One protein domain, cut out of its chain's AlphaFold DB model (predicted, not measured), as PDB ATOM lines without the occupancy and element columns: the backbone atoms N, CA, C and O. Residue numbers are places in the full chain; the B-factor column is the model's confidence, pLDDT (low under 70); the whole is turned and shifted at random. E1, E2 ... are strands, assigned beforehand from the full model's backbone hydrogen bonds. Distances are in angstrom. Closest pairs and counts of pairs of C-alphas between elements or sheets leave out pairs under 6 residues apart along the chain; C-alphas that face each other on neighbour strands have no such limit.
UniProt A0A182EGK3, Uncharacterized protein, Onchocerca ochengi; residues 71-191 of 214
ATOM      1  N   VAL A  71     300.959 111.953 368.240       96.94
ATOM      2  CA  VAL A  71     302.167 111.304 367.720       96.94
ATOM      3  C   VAL A  71     301.773 110.075 366.910       96.94
ATOM      4  O   VAL A  71     300.697 109.512 367.123       96.94
ATOM      5  N   VAL A  72     302.631 109.649 365.984       97.38
ATOM      6  CA  VAL A  72     302.373 108.450 365.180       97.38
ATOM      7  C   VAL A  72     302.527 107.207 366.048       97.38
ATOM      8  O   VAL A  72     303.602 106.940 366.581       97.38
ATOM      9  N   THR A  73     301.461 106.421 366.163       97.44
ATOM     10  CA  THR A  73     301.464 105.164 366.927       97.44
ATOM     11  C   THR A  73     301.316 103.939 366.052       97.44
ATOM     12  O   THR A  73     301.627 102.844 366.499       97.44
ATOM     13  N   LYS A  74     300.846 104.085 364.816       96.69
ATOM     14  CA  LYS A  74     300.705 102.957 363.901       96.69
ATOM     15  C   LYS A  74     301.201 103.341 362.522       96.69
ATOM     16  O   LYS A  74     300.929 104.438 362.041       96.69
ATOM     17  N   LEU A  75     301.950 102.426 361.923       95.88
ATOM     18  CA  LEU A  75     302.456 102.543 360.565       95.88
ATOM     19  C   LEU A  75     302.056 101.279 359.813       95.88
ATOM     20  O   LEU A  75     302.390 100.183 360.258       95.88
ATOM     21  N   VAL A  76     301.358 101.429 358.695       95.88
ATOM     22  CA  VAL A  76     300.962 100.324 357.819       95.88
ATOM     23  C   VAL A  76     301.746 100.444 356.524       95.88
ATOM     24  O   VAL A  76     301.768 101.514 355.919       95.88
ATOM     25  N   VAL A  77     302.387  99.356 356.106       95.19
ATOM     26  CA  VAL A  77     303.066  99.259 354.814       95.19
ATOM     27  C   VAL A  77     302.302  98.250 353.972       95.19
ATOM     28  O   VAL A  77     302.317  97.052 354.236       95.19
ATOM     29  N   TYR A  78     301.602  98.735 352.956       94.44
ATOM     30  CA  TYR A  78     300.798  97.897 352.076       94.44
ATOM     31  C   TYR A  78     301.674  97.108 351.098       94.44
ATOM     32  O   TYR A  78     302.816  97.470 350.820       94.44
ATOM     33  N   GLU A  79     301.111  96.047 350.520       93.94
ATOM     34  CA  GLU A  79     301.785  95.198 349.523       93.94
ATOM     35  C   GLU A  79     302.250  95.971 348.279       93.94
ATOM     36  O   GLU A  79     303.263  95.647 347.667       93.94
ATOM     37  N   ASN A  80     301.533  97.037 347.916       89.19
ATOM     38  CA  ASN A  80     301.899  97.922 346.807       89.19
ATOM     39  C   ASN A  80     302.967  98.971 347.185       89.19
ATOM     40  O   ASN A  80     303.266  99.848 346.377       89.19
ATOM     41  N   GLY A  81     303.509  98.924 348.405       88.25
ATOM     42  CA  GLY A  81     304.487  99.884 348.915       88.25
ATOM     43  C   GLY A  81     303.896 101.220 349.375       88.25
ATOM     44  O   GLY A  81     304.654 102.106 349.770       88.25
ATOM     45  N   ALA A  82     302.568 101.390 349.353       90.44
ATOM     46  CA  ALA A  82     301.932 102.532 349.998       90.44
ATOM     47  C   ALA A  82     302.153 102.465 351.514       90.44
ATOM     48  O   ALA A  82     302.249 101.385 352.098       90.44
ATOM     49  N   ILE A  83     302.239 103.630 352.151       92.62
ATOM     50  CA  ILE A  83     302.499 103.732 353.583       92.62
ATOM     51  C   ILE A  83     301.452 104.659 354.175       92.62
ATOM     52  O   ILE A  83     301.246 105.764 353.673       92.62
ATOM     53  N   GLU A  84     300.822 104.214 355.251       92.88
ATOM     54  CA  GLU A  84     299.888 105.009 356.036       92.88
ATOM     55  C   GLU A  84     300.372 105.111 357.478       92.88
ATOM     56  O   GLU A  84     300.954 104.176 358.030       92.88
ATOM     57  N   ALA A  85     300.153 106.277 358.074       94.19
ATOM     58  CA  ALA A  85     300.486 106.558 359.459       94.19
ATOM     59  C   ALA A  85     299.215 106.996 360.188       94.19
ATOM     60  O   ALA A  85     298.500 107.877 359.711       94.19
ATOM     61  N   GLU A  86     298.954 106.401 361.349       95.38
ATOM     62  CA  GLU A  86     297.854 106.797 362.224       95.38
ATOM     63  C   GLU A  86     298.414 107.461 363.484       95.38
ATOM     64  O   GLU A  86     299.367 106.979 364.113       95.38
ATOM     65  N   CYS A  87     297.798 108.582 363.844       95.88
ATOM     66  CA  CYS A  87     298.188 109.399 364.978       95.88
ATOM     67  C   CYS A  87     297.274 109.139 366.170       95.88
ATOM     68  O   CYS A  87     296.060 108.998 366.015       95.88
ATOM     69  N   ASN A  88     297.840 109.156 367.370       96.69
ATOM     70  CA  ASN A  88     297.077 109.059 368.605       96.69
ATOM     71  C   ASN A  88     297.525 110.124 369.608       96.69
ATOM     72  O   ASN A  88     298.617 110.684 369.503       96.69
ATOM     73  N   LYS A  89     296.646 110.444 370.559       96.25
ATOM     74  CA  LYS A  89     296.874 111.480 371.561       96.25
ATOM     75  C   LYS A  89     297.971 111.048 372.527       96.25
ATOM     76  O   LYS A  89     297.929 109.950 373.077       96.25
ATOM     77  N   LEU A  90     298.909 111.955 372.771       95.25
ATOM     78  CA  LEU A  90     299.960 111.752 373.751       95.25
ATOM     79  C   LEU A  90     299.375 111.857 375.180       95.25
ATOM     80  O   LEU A  90     298.657 112.821 375.468       95.25
ATOM     81  N   PRO A  91     299.647 110.898 376.086       95.00
ATOM     82  CA  PRO A  91     299.040 110.890 377.421       95.00
ATOM     83  C   PRO A  91     299.622 111.941 378.378       95.00
ATOM     84  O   PRO A  91     298.943 112.353 379.316       95.00
ATOM     85  N   CYS A  92     300.850 112.404 378.147       94.44
ATOM     86  CA  CYS A  92     301.468 113.492 378.900       94.44
ATOM     87  C   CYS A  92     302.460 114.273 378.031       94.44
ATOM     88  O   CYS A  92     303.034 113.733 377.089       94.44
ATOM     89  N   GLY A  93     302.700 115.539 378.382       93.69
ATOM     90  CA  GLY A  93     303.533 116.436 377.584       93.69
ATOM     91  C   GLY A  93     302.776 117.057 376.409       93.69
ATOM     92  O   GLY A  93     301.549 117.155 376.426       93.69
ATOM     93  N   THR A  94     303.529 117.517 375.412       95.62
ATOM     94  CA  THR A  94     303.011 118.194 374.217       95.62
ATOM     95  C   THR A  94     303.812 117.817 372.976       95.62
ATOM     96  O   THR A  94     305.039 117.728 373.039       95.62
ATOM     97  N   SER A  95     303.140 117.701 371.833       95.06
ATOM     98  CA  SER A  95     303.761 117.581 370.509       95.06
ATOM     99  C   SER A  95     303.136 118.559 369.509       95.06
ATOM    100  O   SER A  95     302.006 119.019 369.691       95.06
ATOM    101  N   GLY A  96     303.867 118.893 368.446       89.56
ATOM    102  CA  GLY A  96     303.348 119.727 367.359       89.56
ATOM    103  C   GLY A  96     303.301 121.254 367.551       89.56
ATOM    104  O   GLY A  96     302.633 121.878 366.727       89.56
ATOM    105  N   PRO A  97     303.958 121.914 368.538       87.56
ATOM    106  CA  PRO A  97     303.941 123.380 368.606       87.56
ATOM    107  C   PRO A  97     304.736 124.026 367.461       87.56
ATOM    108  O   PRO A  97     304.411 125.126 367.017       87.56
ATOM    109  N   ARG A  98     305.771 123.343 366.960       92.50
ATOM    110  CA  ARG A  98     306.582 123.750 365.809       92.50
ATOM    111  C   ARG A  98     306.924 122.521 364.987       92.50
ATOM    112  O   ARG A  98     307.266 121.494 365.563       92.50
ATOM    113  N   CYS A  99     306.853 122.625 363.664       93.25
ATOM    114  CA  CYS A  99     307.186 121.520 362.772       93.25
ATOM    115  C   CYS A  99     308.059 121.990 361.609       93.25
ATOM    116  O   CYS A  99     307.811 123.042 361.016       93.25
ATOM    117  N   ALA A 100     309.056 121.180 361.272       93.75
ATOM    118  CA  ALA A 100     309.876 121.312 360.083       93.75
ATOM    119  C   ALA A 100     309.449 120.256 359.060       93.75
ATOM    120  O   ALA A 100     309.539 119.052 359.299       93.75
ATOM    121  N   ASP A 101     308.986 120.714 357.902       93.94
ATOM    122  CA  ASP A 101     308.580 119.842 356.805       93.94
ATOM    123  C   ASP A 101     309.745 119.505 355.881       93.94
ATOM    124  O   ASP A 101     310.787 120.161 355.886       93.94
ATOM    125  N   ASN A 102     309.519 118.527 355.006       93.12
ATOM    126  CA  ASN A 102     310.438 118.143 353.939       93.12
ATOM    127  C   ASN A 102     311.797 117.636 354.447       93.12
ATOM    128  O   ASN A 102     312.815 117.796 353.777       93.12
ATOM    129  N   GLN A 103     311.815 117.032 355.634       94.56
ATOM    130  CA  GLN A 103     313.030 116.538 356.266       94.56
ATOM    131  C   GLN A 103     313.322 115.107 355.816       94.56
ATOM    132  O   GLN A 103     312.420 114.284 355.716       94.56
ATOM    133  N   ALA A 104     314.589 114.770 355.582       92.81
ATOM    134  CA  ALA A 104     314.960 113.376 355.320       92.81
ATOM    135  C   ALA A 104     314.840 112.501 356.584       92.81
ATOM    136  O   ALA A 104     314.604 111.299 356.489       92.81
ATOM    137  N   SER A 105     315.017 113.104 357.765       95.00
ATOM    138  CA  SER A 105     314.911 112.443 359.065       95.00
ATOM    139  C   SER A 105     314.680 113.450 360.191       95.00
ATOM    140  O   SER A 105     315.170 114.578 360.123       95.00
ATOM    141  N   CYS A 106     313.987 113.032 361.253       94.75
ATOM    142  CA  CYS A 106     313.865 113.810 362.488       94.75
ATOM    143  C   CYS A 106     315.131 113.616 363.330       94.75
ATOM    144  O   CYS A 106     315.334 112.563 363.932       94.75
ATOM    145  N   ARG A 107     316.047 114.591 363.253       85.00
ATOM    146  CA  ARG A 107     317.411 114.482 363.806       85.00
ATOM    147  C   ARG A 107     317.529 114.957 365.244       85.00
ATOM    148  O   ARG A 107     318.392 114.459 365.960       85.00
ATOM    149  N   ALA A 108     316.735 115.950 365.636       88.25
ATOM    150  CA  ALA A 108     316.807 116.481 366.985       88.25
ATOM    151  C   ALA A 108     316.143 115.503 367.953       88.25
ATOM    152  O   ALA A 108     315.081 114.953 367.665       88.25
ATOM    153  N   GLU A 109     316.736 115.334 369.133       87.12
ATOM    154  CA  GLU A 109     316.089 114.580 370.206       87.12
ATOM    155  C   GLU A 109     314.764 115.235 370.606       87.12
ATOM    156  O   GLU A 109     313.850 114.552 371.031       87.12
ATOM    157  N   THR A 110     314.602 116.539 370.413       93.12
ATOM    158  CA  THR A 110     313.346 117.252 370.668       93.12
ATOM    159  C   THR A 110     312.328 117.131 369.541       93.12
ATOM    160  O   THR A 110     311.276 117.741 369.656       93.12
ATOM    161  N   ASP A 111     312.594 116.363 368.482       94.88
ATOM    162  CA  ASP A 111     311.677 116.205 367.353       94.88
ATOM    163  C   ASP A 111     311.112 114.782 367.271       94.88
ATOM    164  O   ASP A 111     311.711 113.800 367.717       94.88
ATOM    165  N   THR A 112     309.934 114.665 366.666       96.62
ATOM    166  CA  THR A 112     309.272 113.395 366.380       96.62
ATOM    167  C   THR A 112     308.590 113.416 365.018       96.62
ATOM    168  O   THR A 112     308.117 114.455 364.546       96.62
ATOM    169  N   PHE A 113     308.543 112.249 364.387       96.81
ATOM    170  CA  PHE A 113     307.789 111.994 363.176       96.81
ATOM    171  C   PHE A 113     306.291 112.264 363.381       96.81
ATOM    172  O   PHE A 113     305.647 111.679 364.248       96.81
ATOM    173  N   SER A 114     305.741 113.160 362.561       95.81
ATOM    174  CA  SER A 114     304.335 113.588 362.628       95.81
ATOM    175  C   SER A 114     303.586 113.393 361.308       95.81
ATOM    176  O   SER A 114     302.361 113.384 361.266       95.81
ATOM    177  N   GLY A 115     304.298 113.228 360.199       94.00
ATOM    178  CA  GLY A 115     303.677 113.011 358.899       94.00
ATOM    179  C   GLY A 115     304.716 112.850 357.808       94.00
ATOM    180  O   GLY A 115     305.907 113.059 358.031       94.00
ATOM    181  N   MET A 116     304.276 112.485 356.611       93.00
ATOM    182  CA  MET A 116     305.180 112.209 355.495       93.00
ATOM    183  C   MET A 116     304.590 112.536 354.135       93.00
ATOM    184  O   MET A 116     303.372 112.575 353.965       93.00
ATOM    185  N   LYS A 117     305.470 112.715 353.154       92.31
ATOM    186  CA  LYS A 117     305.143 112.716 351.732       92.31
ATOM    187  C   LYS A 117     306.247 112.032 350.935       92.31
ATOM    188  O   LYS A 117     307.409 112.043 351.343       92.31
ATOM    189  N   TRP A 118     305.909 111.510 349.765       90.31
ATOM    190  CA  TRP A 118     306.916 111.046 348.817       90.31
ATOM    191  C   TRP A 118     307.742 112.222 348.278       90.31
ATOM    192  O   TRP A 118     307.221 113.307 348.006       90.31
ATOM    193  N   ALA A 119     309.050 112.015 348.149       90.06
ATOM    194  CA  ALA A 119     309.929 112.912 347.415       90.06
ATOM    195  C   ALA A 119     309.608 112.850 345.913       90.06
ATOM    196  O   ALA A 119     309.026 111.885 345.422       90.06
ATOM    197  N   SER A 120     310.045 113.861 345.161       88.69
ATOM    198  CA  SER A 120     309.828 113.938 343.708       88.69
ATOM    199  C   SER A 120     310.447 112.778 342.921       88.69
ATOM    200  O   SER A 120     310.049 112.537 341.788       88.69
ATOM    201  N   ASN A 121     311.402 112.052 343.509       85.00
ATOM    202  CA  ASN A 121     311.997 110.856 342.914       85.00
ATOM    203  C   ASN A 121     311.124 109.593 343.052       85.00
ATOM    204  O   ASN A 121     311.478 108.569 342.478       85.00
ATOM    205  N   GLY A 122     310.051 109.626 343.852       83.12
ATOM    206  CA  GLY A 122     309.185 108.472 344.126       83.12
ATOM    207  C   GLY A 122     309.843 107.324 344.905       83.12
ATOM    208  O   GLY A 122     309.234 106.276 345.061       83.12
ATOM    209  N   GLN A 123     311.077 107.493 345.387       83.12
ATOM    210  CA  GLN A 123     311.854 106.434 346.055       83.12
ATOM    211  C   GLN A 123     312.148 106.744 347.524       83.12
ATOM    212  O   GLN A 123     312.504 105.860 348.305       83.12
ATOM    213  N   SER A 124     312.051 108.013 347.909       87.56
ATOM    214  CA  SER A 124     312.389 108.477 349.250       87.56
ATOM    215  C   SER A 124     311.201 109.171 349.891       87.56
ATOM    216  O   SER A 124     310.381 109.783 349.209       87.56
ATOM    217  N   ILE A 125     311.140 109.114 351.216       91.69
ATOM    218  CA  ILE A 125     310.127 109.811 351.998       91.69
ATOM    219  C   ILE A 125     310.732 111.080 352.578       91.69
ATOM    220  O   ILE A 125     311.843 111.073 353.109       91.69
ATOM    221  N   LEU A 126     309.970 112.162 352.496       94.06
ATOM    222  CA  LEU A 126     310.214 113.382 353.237       94.06
ATOM    223  C   LEU A 126     309.234 113.457 354.406       94.06
ATOM    224  O   LEU A 126     308.020 113.384 354.226       94.06
ATOM    225  N   GLN A 127     309.775 113.610 355.603       95.25
ATOM    226  CA  GLN A 127     309.063 113.625 356.869       95.25
ATOM    227  C   GLN A 127     308.726 115.061 357.295       95.25
ATOM    228  O   GLN A 127     309.433 116.020 356.968       95.25
ATOM    229  N   SER A 128     307.633 115.195 358.036       95.31
ATOM    230  CA  SER A 128     307.318 116.344 358.877       95.31
ATOM    231  C   SER A 128     307.745 115.995 360.297       95.31
ATOM    232  O   SER A 128     307.235 115.040 360.891       95.31
ATOM    233  N   CYS A 129     308.721 116.739 360.804       96.44
ATOM    234  CA  CYS A 129     309.300 116.551 362.124       96.44
ATOM    235  C   CYS A 129     308.787 117.654 363.034       96.44
ATOM    236  O   CYS A 129     309.037 118.831 362.779       96.44
ATOM    237  N   CYS A 130     308.041 117.278 364.062       95.62
ATOM    238  CA  CYS A 130     307.450 118.213 365.001       95.62
ATOM    239  C   CYS A 130     308.157 118.153 366.345       95.62
ATOM    240  O   CYS A 130     308.527 117.077 366.805       95.62
ATOM    241  N   GLU A 131     308.275 119.302 366.994       95.94
ATOM    242  CA  GLU A 131     308.794 119.400 368.347       95.94
ATOM    243  C   GLU A 131     307.927 118.573 369.310       95.94
ATOM    244  O   GLU A 131     306.693 118.570 369.226       95.94
ATOM    245  N   ILE A 132     308.582 117.874 370.229       96.62
ATOM    246  CA  ILE A 132     307.984 117.091 371.301       96.62
ATOM    247  C   ILE A 132     308.655 117.452 372.627       96.62
ATOM    248  O   ILE A 132     309.879 117.448 372.754       96.62
ATOM    249  N   SER A 133     307.832 117.729 373.633       96.19
ATOM    250  CA  SER A 133     308.252 118.002 375.005       96.19
ATOM    251  C   SER A 133     307.486 117.078 375.940       96.19
ATOM    252  O   SER A 133     306.266 117.173 376.069       96.19
ATOM    253  N   VAL A 134     308.199 116.136 376.546       95.50
ATOM    254  CA  VAL A 134     307.653 115.068 377.392       95.50
ATOM    255  C   VAL A 134     308.492 114.945 378.658       95.50
ATOM    256  O   VAL A 134     309.692 115.215 378.592       95.50
ATOM    257  N   PRO A 135     307.910 114.525 379.797       93.88
ATOM    258  CA  PRO A 135     308.637 114.467 381.067       93.88
ATOM    259  C   PRO A 135     309.883 113.585 380.992       93.88
ATOM    260  O   PRO A 135     310.960 113.963 381.442       93.88
ATOM    261  N   ARG A 136     309.724 112.400 380.400       93.62
ATOM    262  CA  ARG A 136     310.798 111.442 380.184       93.62
ATOM    263  C   ARG A 136     310.462 110.578 378.985       93.62
ATOM    264  O   ARG A 136     309.320 110.149 378.818       93.62
ATOM    265  N   LYS A 137     311.472 110.293 378.170       94.56
ATOM    266  CA  LYS A 137     311.374 109.304 377.104       94.56
ATOM    267  C   LYS A 137     312.643 108.484 376.993       94.56
ATOM    268  O   LYS A 137     313.716 108.945 377.372       94.56
ATOM    269  N   ILE A 138     312.505 107.280 376.467       95.38
ATOM    270  CA  ILE A 138     313.598 106.342 376.239       95.38
ATOM    271  C   ILE A 138     313.446 105.725 374.857       95.38
ATOM    272  O   ILE A 138     312.338 105.482 374.385       95.38
ATOM    273  N   TYR A 139     314.568 105.495 374.195       95.56
ATOM    274  CA  TYR A 139     314.595 104.745 372.950       95.56
ATOM    275  C   TYR A 139     314.437 103.255 373.263       95.56
ATOM    276  O   TYR A 139     315.206 102.728 374.066       95.56
ATOM    277  N   ILE A 140     313.456 102.590 372.647       95.88
ATOM    278  CA  ILE A 140     313.177 101.170 372.927       95.88
ATOM    279  C   ILE A 140     313.612 100.238 371.802       95.88
ATOM    280  O   ILE A 140     313.819  99.052 372.039       95.88
ATOM    281  N   GLY A 141     313.805 100.764 370.591       96.00
ATOM    282  CA  GLY A 141     314.360  99.974 369.506       96.00
ATOM    283  C   GLY A 141     313.998 100.462 368.116       96.00
ATOM    284  O   GLY A 141     313.360 101.499 367.913       96.00
ATOM    285  N   THR A 142     314.441  99.662 367.155       96.12
ATOM    286  CA  THR A 142     314.107  99.781 365.743       96.12
ATOM    287  C   THR A 142     313.445  98.513 365.256       96.12
ATOM    288  O   THR A 142     313.789  97.422 365.701       96.12
ATOM    289  N   ASP A 143     312.556  98.667 364.285       95.38
ATOM    290  CA  ASP A 143     311.917  97.547 363.604       95.38
ATOM    291  C   ASP A 143     311.883  97.791 362.091       95.38
ATOM    292  O   ASP A 143     312.011  98.933 361.640       95.38
ATOM    293  N   LEU A 144     311.767  96.728 361.300       97.12
ATOM    294  CA  LEU A 144     311.560  96.793 359.856       97.12
ATOM    295  C   LEU A 144     310.140  96.327 359.541       97.12
ATOM    296  O   LEU A 144     309.858  95.132 359.517       97.12
ATOM    297  N   VAL A 145     309.264  97.274 359.225       96.88
ATOM    298  CA  VAL A 145     307.893  96.980 358.806       96.88
ATOM    299  C   VAL A 145     307.918  96.552 357.343       96.88
ATOM    300  O   VAL A 145     308.096  97.380 356.448       96.88
ATOM    301  N   SER A 146     307.807  95.247 357.106       97.44
ATOM    302  CA  SER A 146     307.784  94.665 355.762       97.44
ATOM    303  C   SER A 146     306.511  95.019 354.989       97.44
ATOM    304  O   SER A 146     305.516  95.457 355.566       97.44
ATOM    305  N   LEU A 147     306.534  94.800 353.672       95.19
ATOM    306  CA  LEU A 147     305.333  94.881 352.834       95.19
ATOM    307  C   LEU A 147     304.217  93.973 353.388       95.19
ATOM    308  O   LEU A 147     304.490  92.882 353.890       95.19
ATOM    309  N   GLY A 148     302.978  94.463 353.362       94.56
ATOM    310  CA  GLY A 148     301.809  93.767 353.910       94.56
ATOM    311  C   GLY A 148     301.724  93.754 355.440       94.56
ATOM    312  O   GLY A 148     300.808  93.148 355.994       94.56
ATOM    313  N   SER A 149     302.656  94.410 356.138       97.38
ATOM    314  CA  SER A 149     302.757  94.388 357.601       97.38
ATOM    315  C   SER A 149     302.519  95.765 358.222       97.38
ATOM    316  O   SER A 149     302.395  96.787 357.541       97.38
ATOM    317  N   TYR A 150     302.439  95.796 359.550       97.06
ATOM    318  CA  TYR A 150     302.233  97.024 360.304       97.06
ATOM    319  C   TYR A 150     303.004  97.015 361.625       97.06
ATOM    320  O   TYR A 150     303.223  95.969 362.229       97.06
ATOM    321  N   TYR A 151     303.366  98.208 362.085       97.19
ATOM    322  CA  TYR A 151     303.820  98.461 363.448       97.19
ATOM    323  C   TYR A 151     302.676  99.067 364.266       97.19
ATOM    324  O   TYR A 151     301.894  99.862 363.744       97.19
ATOM    325  N   THR A 152     302.570  98.721 365.549       97.06
ATOM    326  CA  THR A 152     301.605  99.322 366.482       97.06
ATOM    327  C   THR A 152     302.260  99.566 367.837       97.06
ATOM    328  O   THR A 152     302.770  98.641 368.461       97.06
ATOM    329  N   GLY A 153     302.233 100.823 368.267       96.38
ATOM    330  CA  GLY A 153     302.554 101.286 369.612       96.38
ATOM    331  C   GLY A 153     301.292 101.756 370.340       96.38
ATOM    332  O   GLY A 153     300.203 101.219 370.140       96.38
ATOM    333  N   GLY A 154     301.422 102.803 371.150       96.75
ATOM    334  CA  GLY A 154     300.367 103.314 372.020       96.75
ATOM    335  C   GLY A 154     300.601 102.940 373.482       96.75
ATOM    336  O   GLY A 154     301.742 102.849 373.925       96.75
ATOM    337  N   MET A 155     299.522 102.762 374.244       96.88
ATOM    338  CA  MET A 155     299.612 102.400 375.663       96.88
ATOM    339  C   MET A 155     300.311 101.052 375.838       96.88
ATOM    340  O   MET A 155     299.955 100.076 375.183       96.88
ATOM    341  N   VAL A 156     301.285 101.011 376.741       96.69
ATOM    342  CA  VAL A 156     302.072  99.812 377.031       96.69
ATOM    343  C   VAL A 156     301.388  98.980 378.113       96.69
ATOM    344  O   VAL A 156     300.912  99.517 379.117       96.69
ATOM    345  N   ASP A 157     301.378  97.661 377.932       94.56
ATOM    346  CA  ASP A 157     300.842  96.726 378.918       94.56
ATOM    347  C   ASP A 157     301.658  96.727 380.218       94.56
ATOM    348  O   ASP A 157     302.885  96.801 380.215       94.56
ATOM    349  N   GLN A 158     300.977  96.515 381.347       92.69
ATOM    350  CA  GLN A 158     301.579  96.519 382.688       92.69
ATOM    351  C   GLN A 158     302.799  95.587 382.829       92.69
ATOM    352  O   GLN A 158     303.705  95.865 383.615       92.69
ATOM    353  N   LYS A 159     302.812  94.470 382.090       94.06
ATOM    354  CA  LYS A 159     303.888  93.467 382.112       94.06
ATOM    355  C   LYS A 159     305.168  93.926 381.405       94.06
ATOM    356  O   LYS A 159     306.231  93.403 381.714       94.06
ATOM    357  N   ASP A 160     305.052  94.884 380.485       93.69
ATOM    358  CA  ASP A 160     306.142  95.357 379.629       93.69
ATOM    359  C   ASP A 160     306.632  96.754 380.040       93.69
ATOM    360  O   ASP A 160     307.448  97.347 379.333       93.69
ATOM    361  N   LEU A 161     306.138  97.292 381.163       94.19
ATOM    362  CA  LEU A 161     306.571  98.587 381.682       94.19
ATOM    363  C   LEU A 161     308.023  98.534 382.164       94.19
ATOM    364  O   LEU A 161     308.437  97.605 382.860       94.19
ATOM    365  N   TYR A 162     308.779  99.585 381.869       91.12
ATOM    366  CA  TYR A 162     310.130  99.776 382.391       91.12
ATOM    367  C   TYR A 162     310.160 100.500 383.739       91.12
ATOM    368  O   TYR A 162     311.134 100.387 384.485       91.12
ATOM    369  N   SER A 163     309.107 101.246 384.060       88.69
ATOM    370  CA  SER A 163     308.987 102.083 385.245       88.69
ATOM    371  C   SER A 163     307.707 101.782 386.024       88.69
ATOM    372  O   SER A 163     306.719 101.271 385.504       88.69
ATOM    373  N   LYS A 164     307.722 102.135 387.312       88.38
ATOM    374  CA  LYS A 164     306.532 102.161 388.183       88.38
ATOM    375  C   LYS A 164     305.969 103.575 388.350       88.38
ATOM    376  O   LYS A 164     305.040 103.778 389.124       88.38
ATOM    377  N   GLU A 165     306.566 104.555 387.670       87.19
ATOM    378  CA  GLU A 165     306.245 105.975 387.825       87.19
ATOM    379  C   GLU A 165     304.870 106.326 387.249       87.19
ATOM    380  O   GLU A 165     304.266 107.276 387.726       87.19
ATOM    381  N   GLY A 166     304.345 105.554 386.297       89.62
ATOM    382  CA  GLY A 166     303.009 105.737 385.734       89.62
ATOM    383  C   GLY A 166     302.863 105.060 384.369       89.62
ATOM    384  O   GLY A 166     303.639 104.150 384.072       89.62
ATOM    385  N   PRO A 167     301.861 105.446 383.559       93.75
ATOM    386  CA  PRO A 167     301.647 104.842 382.251       93.75
ATOM    387  C   PRO A 167     302.812 105.106 381.292       93.75
ATOM    388  O   PRO A 167     303.384 106.200 381.260       93.75
ATOM    389  N   GLU A 168     303.120 104.107 380.469       96.94
ATOM    390  CA  GLU A 168     304.095 104.217 379.387       96.94
ATOM    391  C   GLU A 168     303.402 104.172 378.023       96.94
ATOM    392  O   GLU A 168     302.357 103.532 377.862       96.94
ATOM    393  N   PHE A 169     303.969 104.887 377.051       97.69
ATOM    394  CA  PHE A 169     303.366 105.069 375.736       97.69
ATOM    395  C   PHE A 169     304.403 105.036 374.614       97.69
ATOM    396  O   PHE A 169     305.314 105.868 374.586       97.69
ATOM    397  N   ASP A 170     304.229 104.116 373.669       97.75
ATOM    398  CA  ASP A 170     305.126 103.897 372.535       97.75
ATOM    399  C   ASP A 170     304.675 104.681 371.301       97.75
ATOM    400  O   ASP A 170     303.499 104.689 370.935       97.75
ATOM    401  N   PHE A 171     305.622 105.331 370.631       97.56
ATOM    402  CA  PHE A 171     305.372 106.092 369.412       97.56
ATOM    403  C   PHE A 171     306.569 106.030 368.461       97.56
ATOM    404  O   PHE A 171     307.725 105.865 368.866       97.56
ATOM    405  N   VAL A 172     306.285 106.192 367.173       97.44
ATOM    406  CA  VAL A 172     307.291 106.224 366.114       97.44
ATOM    407  C   VAL A 172     307.934 107.607 366.091       97.44
ATOM    408  O   VAL A 172     307.268 108.610 365.852       97.44
ATOM    409  N   SER A 173     309.243 107.676 366.327       97.00
ATOM    410  CA  SER A 173     309.987 108.938 366.324       97.00
ATOM    411  C   SER A 173     310.583 109.287 364.964       97.00
ATOM    412  O   SER A 173     310.838 110.462 364.702       97.00
ATOM    413  N   ASN A 174     310.814 108.290 364.107       96.88
ATOM    414  CA  ASN A 174     311.436 108.451 362.796       96.88
ATOM    415  C   ASN A 174     311.124 107.243 361.906       96.88
ATOM    416  O   ASN A 174     310.924 106.138 362.418       96.88
ATOM    417  N   ILE A 175     311.153 107.438 360.587       95.94
ATOM    418  CA  ILE A 175     311.024 106.364 359.598       95.94
ATOM    419  C   ILE A 175     312.054 106.484 358.470       95.94
ATOM    420  O   ILE A 175     312.551 107.567 358.165       95.94
ATOM    421  N   ARG A 176     312.365 105.372 357.803       94.75
ATOM    422  CA  ARG A 176     313.221 105.347 356.611       94.75
ATOM    423  C   ARG A 176     312.809 104.215 355.681       94.75
ATOM    424  O   ARG A 176     312.646 103.087 356.129       94.75
ATOM    425  N   THR A 177     312.698 104.492 354.385       93.50
ATOM    426  CA  THR A 177     312.514 103.433 353.385       93.50
ATOM    427  C   THR A 177     313.777 102.588 353.261       93.50
ATOM    428  O   THR A 177     314.889 103.112 353.150       93.50
ATOM    429  N   GLU A 178     313.605 101.272 353.282       93.06
ATOM    430  CA  GLU A 178     314.671 100.292 353.092       93.06
ATOM    431  C   GLU A 178     314.225  99.207 352.109       93.06
ATOM    432  O   GLU A 178     313.054  99.113 351.736       93.06
ATOM    433  N   GLN A 179     315.165  98.384 351.645       89.38
ATOM    434  CA  GLN A 179     314.817  97.271 350.772       89.38
ATOM    435  C   GLN A 179     313.878  96.310 351.517       89.38
ATOM    436  O   GLN A 179     314.245  95.754 352.548       89.38
ATOM    437  N   GLY A 180     312.675  96.116 350.976       87.50
ATOM    438  CA  GLY A 180     311.674  95.206 351.537       87.50
ATOM    439  C   GLY A 180     310.755  95.807 352.604       87.50
ATOM    440  O   GLY A 180     309.921  95.072 353.128       87.50
ATOM    441  N   GLY A 181     310.853  97.106 352.921       93.81
ATOM    442  CA  GLY A 181     309.939  97.725 353.882       93.81
ATOM    443  C   GLY A 181     310.321  99.125 354.357       93.81
ATOM    444  O   GLY A 181     311.049  99.871 353.699       93.81
ATOM    445  N   VAL A 182     309.818  99.485 355.536       95.50
ATOM    446  CA  VAL A 182     310.087 100.762 356.203       95.50
ATOM    447  C   VAL A 182     310.694 100.497 357.569       95.50
ATOM    448  O   VAL A 182     310.073  99.872 358.427       95.50
ATOM    449  N   ARG A 183     311.913 100.987 357.794       96.94
ATOM    450  CA  ARG A 183     312.526 100.971 359.118       96.94
ATOM    451  C   ARG A 183     311.894 102.049 359.987       96.94
ATOM    452  O   ARG A 183     311.813 103.202 359.568       96.94
ATOM    453  N   VAL A 184     311.491 101.678 361.195       96.75
ATOM    454  CA  VAL A 184     310.912 102.572 362.201       96.75
ATOM    455  C   VAL A 184     311.824 102.653 363.417       96.75
ATOM    456  O   VAL A 184     312.447 101.664 363.798       96.75
ATOM    457  N   TRP A 185     311.901 103.834 364.025       97.44
ATOM    458  CA  TRP A 185     312.538 104.056 365.324       97.44
ATOM    459  C   TRP A 185     311.450 104.354 366.338       97.44
ATOM    460  O   TRP A 185     310.613 105.227 366.103       97.44
ATOM    461  N   VAL A 186     311.470 103.647 367.461       97.50
ATOM    462  CA  VAL A 186     310.419 103.730 368.471       97.50
ATOM    463  C   VAL A 186     310.985 104.304 369.758       97.50
ATOM    464  O   VAL A 186     312.026 103.872 370.265       97.50
ATOM    465  N   TYR A 187     310.277 105.294 370.283       97.31
ATOM    466  CA  TYR A 187     310.504 105.824 371.614       97.31
ATOM    467  C   TYR A 187     309.305 105.518 372.492       97.31
ATOM    468  O   TYR A 187     308.166 105.466 372.035       97.31
ATOM    469  N   ARG A 188     309.593 105.392 373.777       97.50
ATOM    470  CA  ARG A 188     308.614 105.250 374.833       97.50
ATOM    471  C   ARG A 188     308.636 106.473 375.717       97.50
ATOM    472  O   ARG A 188     309.696 106.851 376.211       97.50
ATOM    473  N   VAL A 189     307.479 107.074 375.935       96.56
ATOM    474  CA  VAL A 189     307.275 108.112 376.947       96.56
ATOM    475  C   VAL A 189     306.877 107.454 378.256       96.56
ATOM    476  O   VAL A 189     306.063 106.537 378.265       96.56
ATOM    477  N   ILE A 190     307.447 107.944 379.355       96.00
ATOM    478  CA  ILE A 190     307.065 107.568 380.715       96.00
ATOM    479  C   ILE A 190     306.326 108.767 381.303       96.00
ATOM    480  O   ILE A 190     306.913 109.840 381.474       96.00
ATOM    481  N   CYS A 191     305.038 108.593 381.583       94.12
ATOM    482  CA  CYS A 191     304.202 109.626 382.172       94.12
ATOM    483  C   CYS A 191     304.140 109.427 383.685       94.12
ATOM    484  O   CYS A 191     303.452 108.515 384.138       94.12
TER     485      CYS A 191
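AT A GLANCE: This is residues 71 to 191 of the 214 residues of an uncharacterized protein of Onchocerca ochengi (UniProt A0A182EGK3). Two three-stranded sheets, E6 E9 E8 and E2 E1 E7, lie face to face as a sandwich with their strands running nearly in line, and a third three-stranded sheet, E3 E5 E4, packs along one side of it through E4, which meets E8 and E1. The link of residues 153 to 167 makes a long loop at one end. The printed part has 121 residues with no named helix and nine named strands, E1 to E9 along the chain; the class is all strand, and each sheet is antiparallel. The whole is compact, with a radius of gyration of the C-alphas of 14.1 A and spans of 45 by 31 by 19 A.

IN THESE COORDINATES: In the first sheet, E6 is residues 136 to 146, 29.8 A long, E9 is residues 181 to 190, 28.7 A, and E8 is residues 168 to 178, 28.6 A. C-alpha 190, where E9 ends, is at (307.065, 107.568, 380.715). E1, residues 71 to 77, begins with C-alpha 71 at (302.167, 111.304, 367.720); E2 is residues 83 to 89 and E7 residues 149 to 152. E3 is residues 94 to 103, E4 residues 111 to 118 and E5 residues 125 to 133, 24.5 A long. E8 bends by 51 degrees at residue 174, E3 by 66 degrees at residue 98 and E4 by 62 degrees at residue 114.

HOW THE PARTS SIT: E9 is the inner strand between E6 and E8; N 184 and O 143 are 2.8 A apart, and N 183 and O 176 2.8 A. E8 and E9 form a hairpin. This sheet is strongly twisted. In the facing sheet, at 9.3 A centre to centre, E1 is the inner strand, with N 86 and O 74 2.9 A apart toward E2 and N 151 and O 75 2.9 A toward E7. The closest C-alphas of E1 and E8 are those of Thr 73 and Phe 171, 4.7 A. In the third sheet, also strongly twisted, E5 is inner: N 129 and O 100 of E3 are 2.9 A apart, N 128 and O 115 of E4 2.7 A. The closest C-alphas of E4 and E8 are those of Thr 112 and Ser 173, 4.5 A. E3 is apart from E8 and E9.

THE WHOLE: The two C-alphas farthest apart are those of Asn 121 and Lys 164, 46.4 A. The printed part has no cut. The link E7 to E8, 15 residues, is long; its residues 154 to 155 pair antiparallel with residues 169 to 170 of E8. The mean pLDDT of the printed part is 94.0, and no printed residue is under 70.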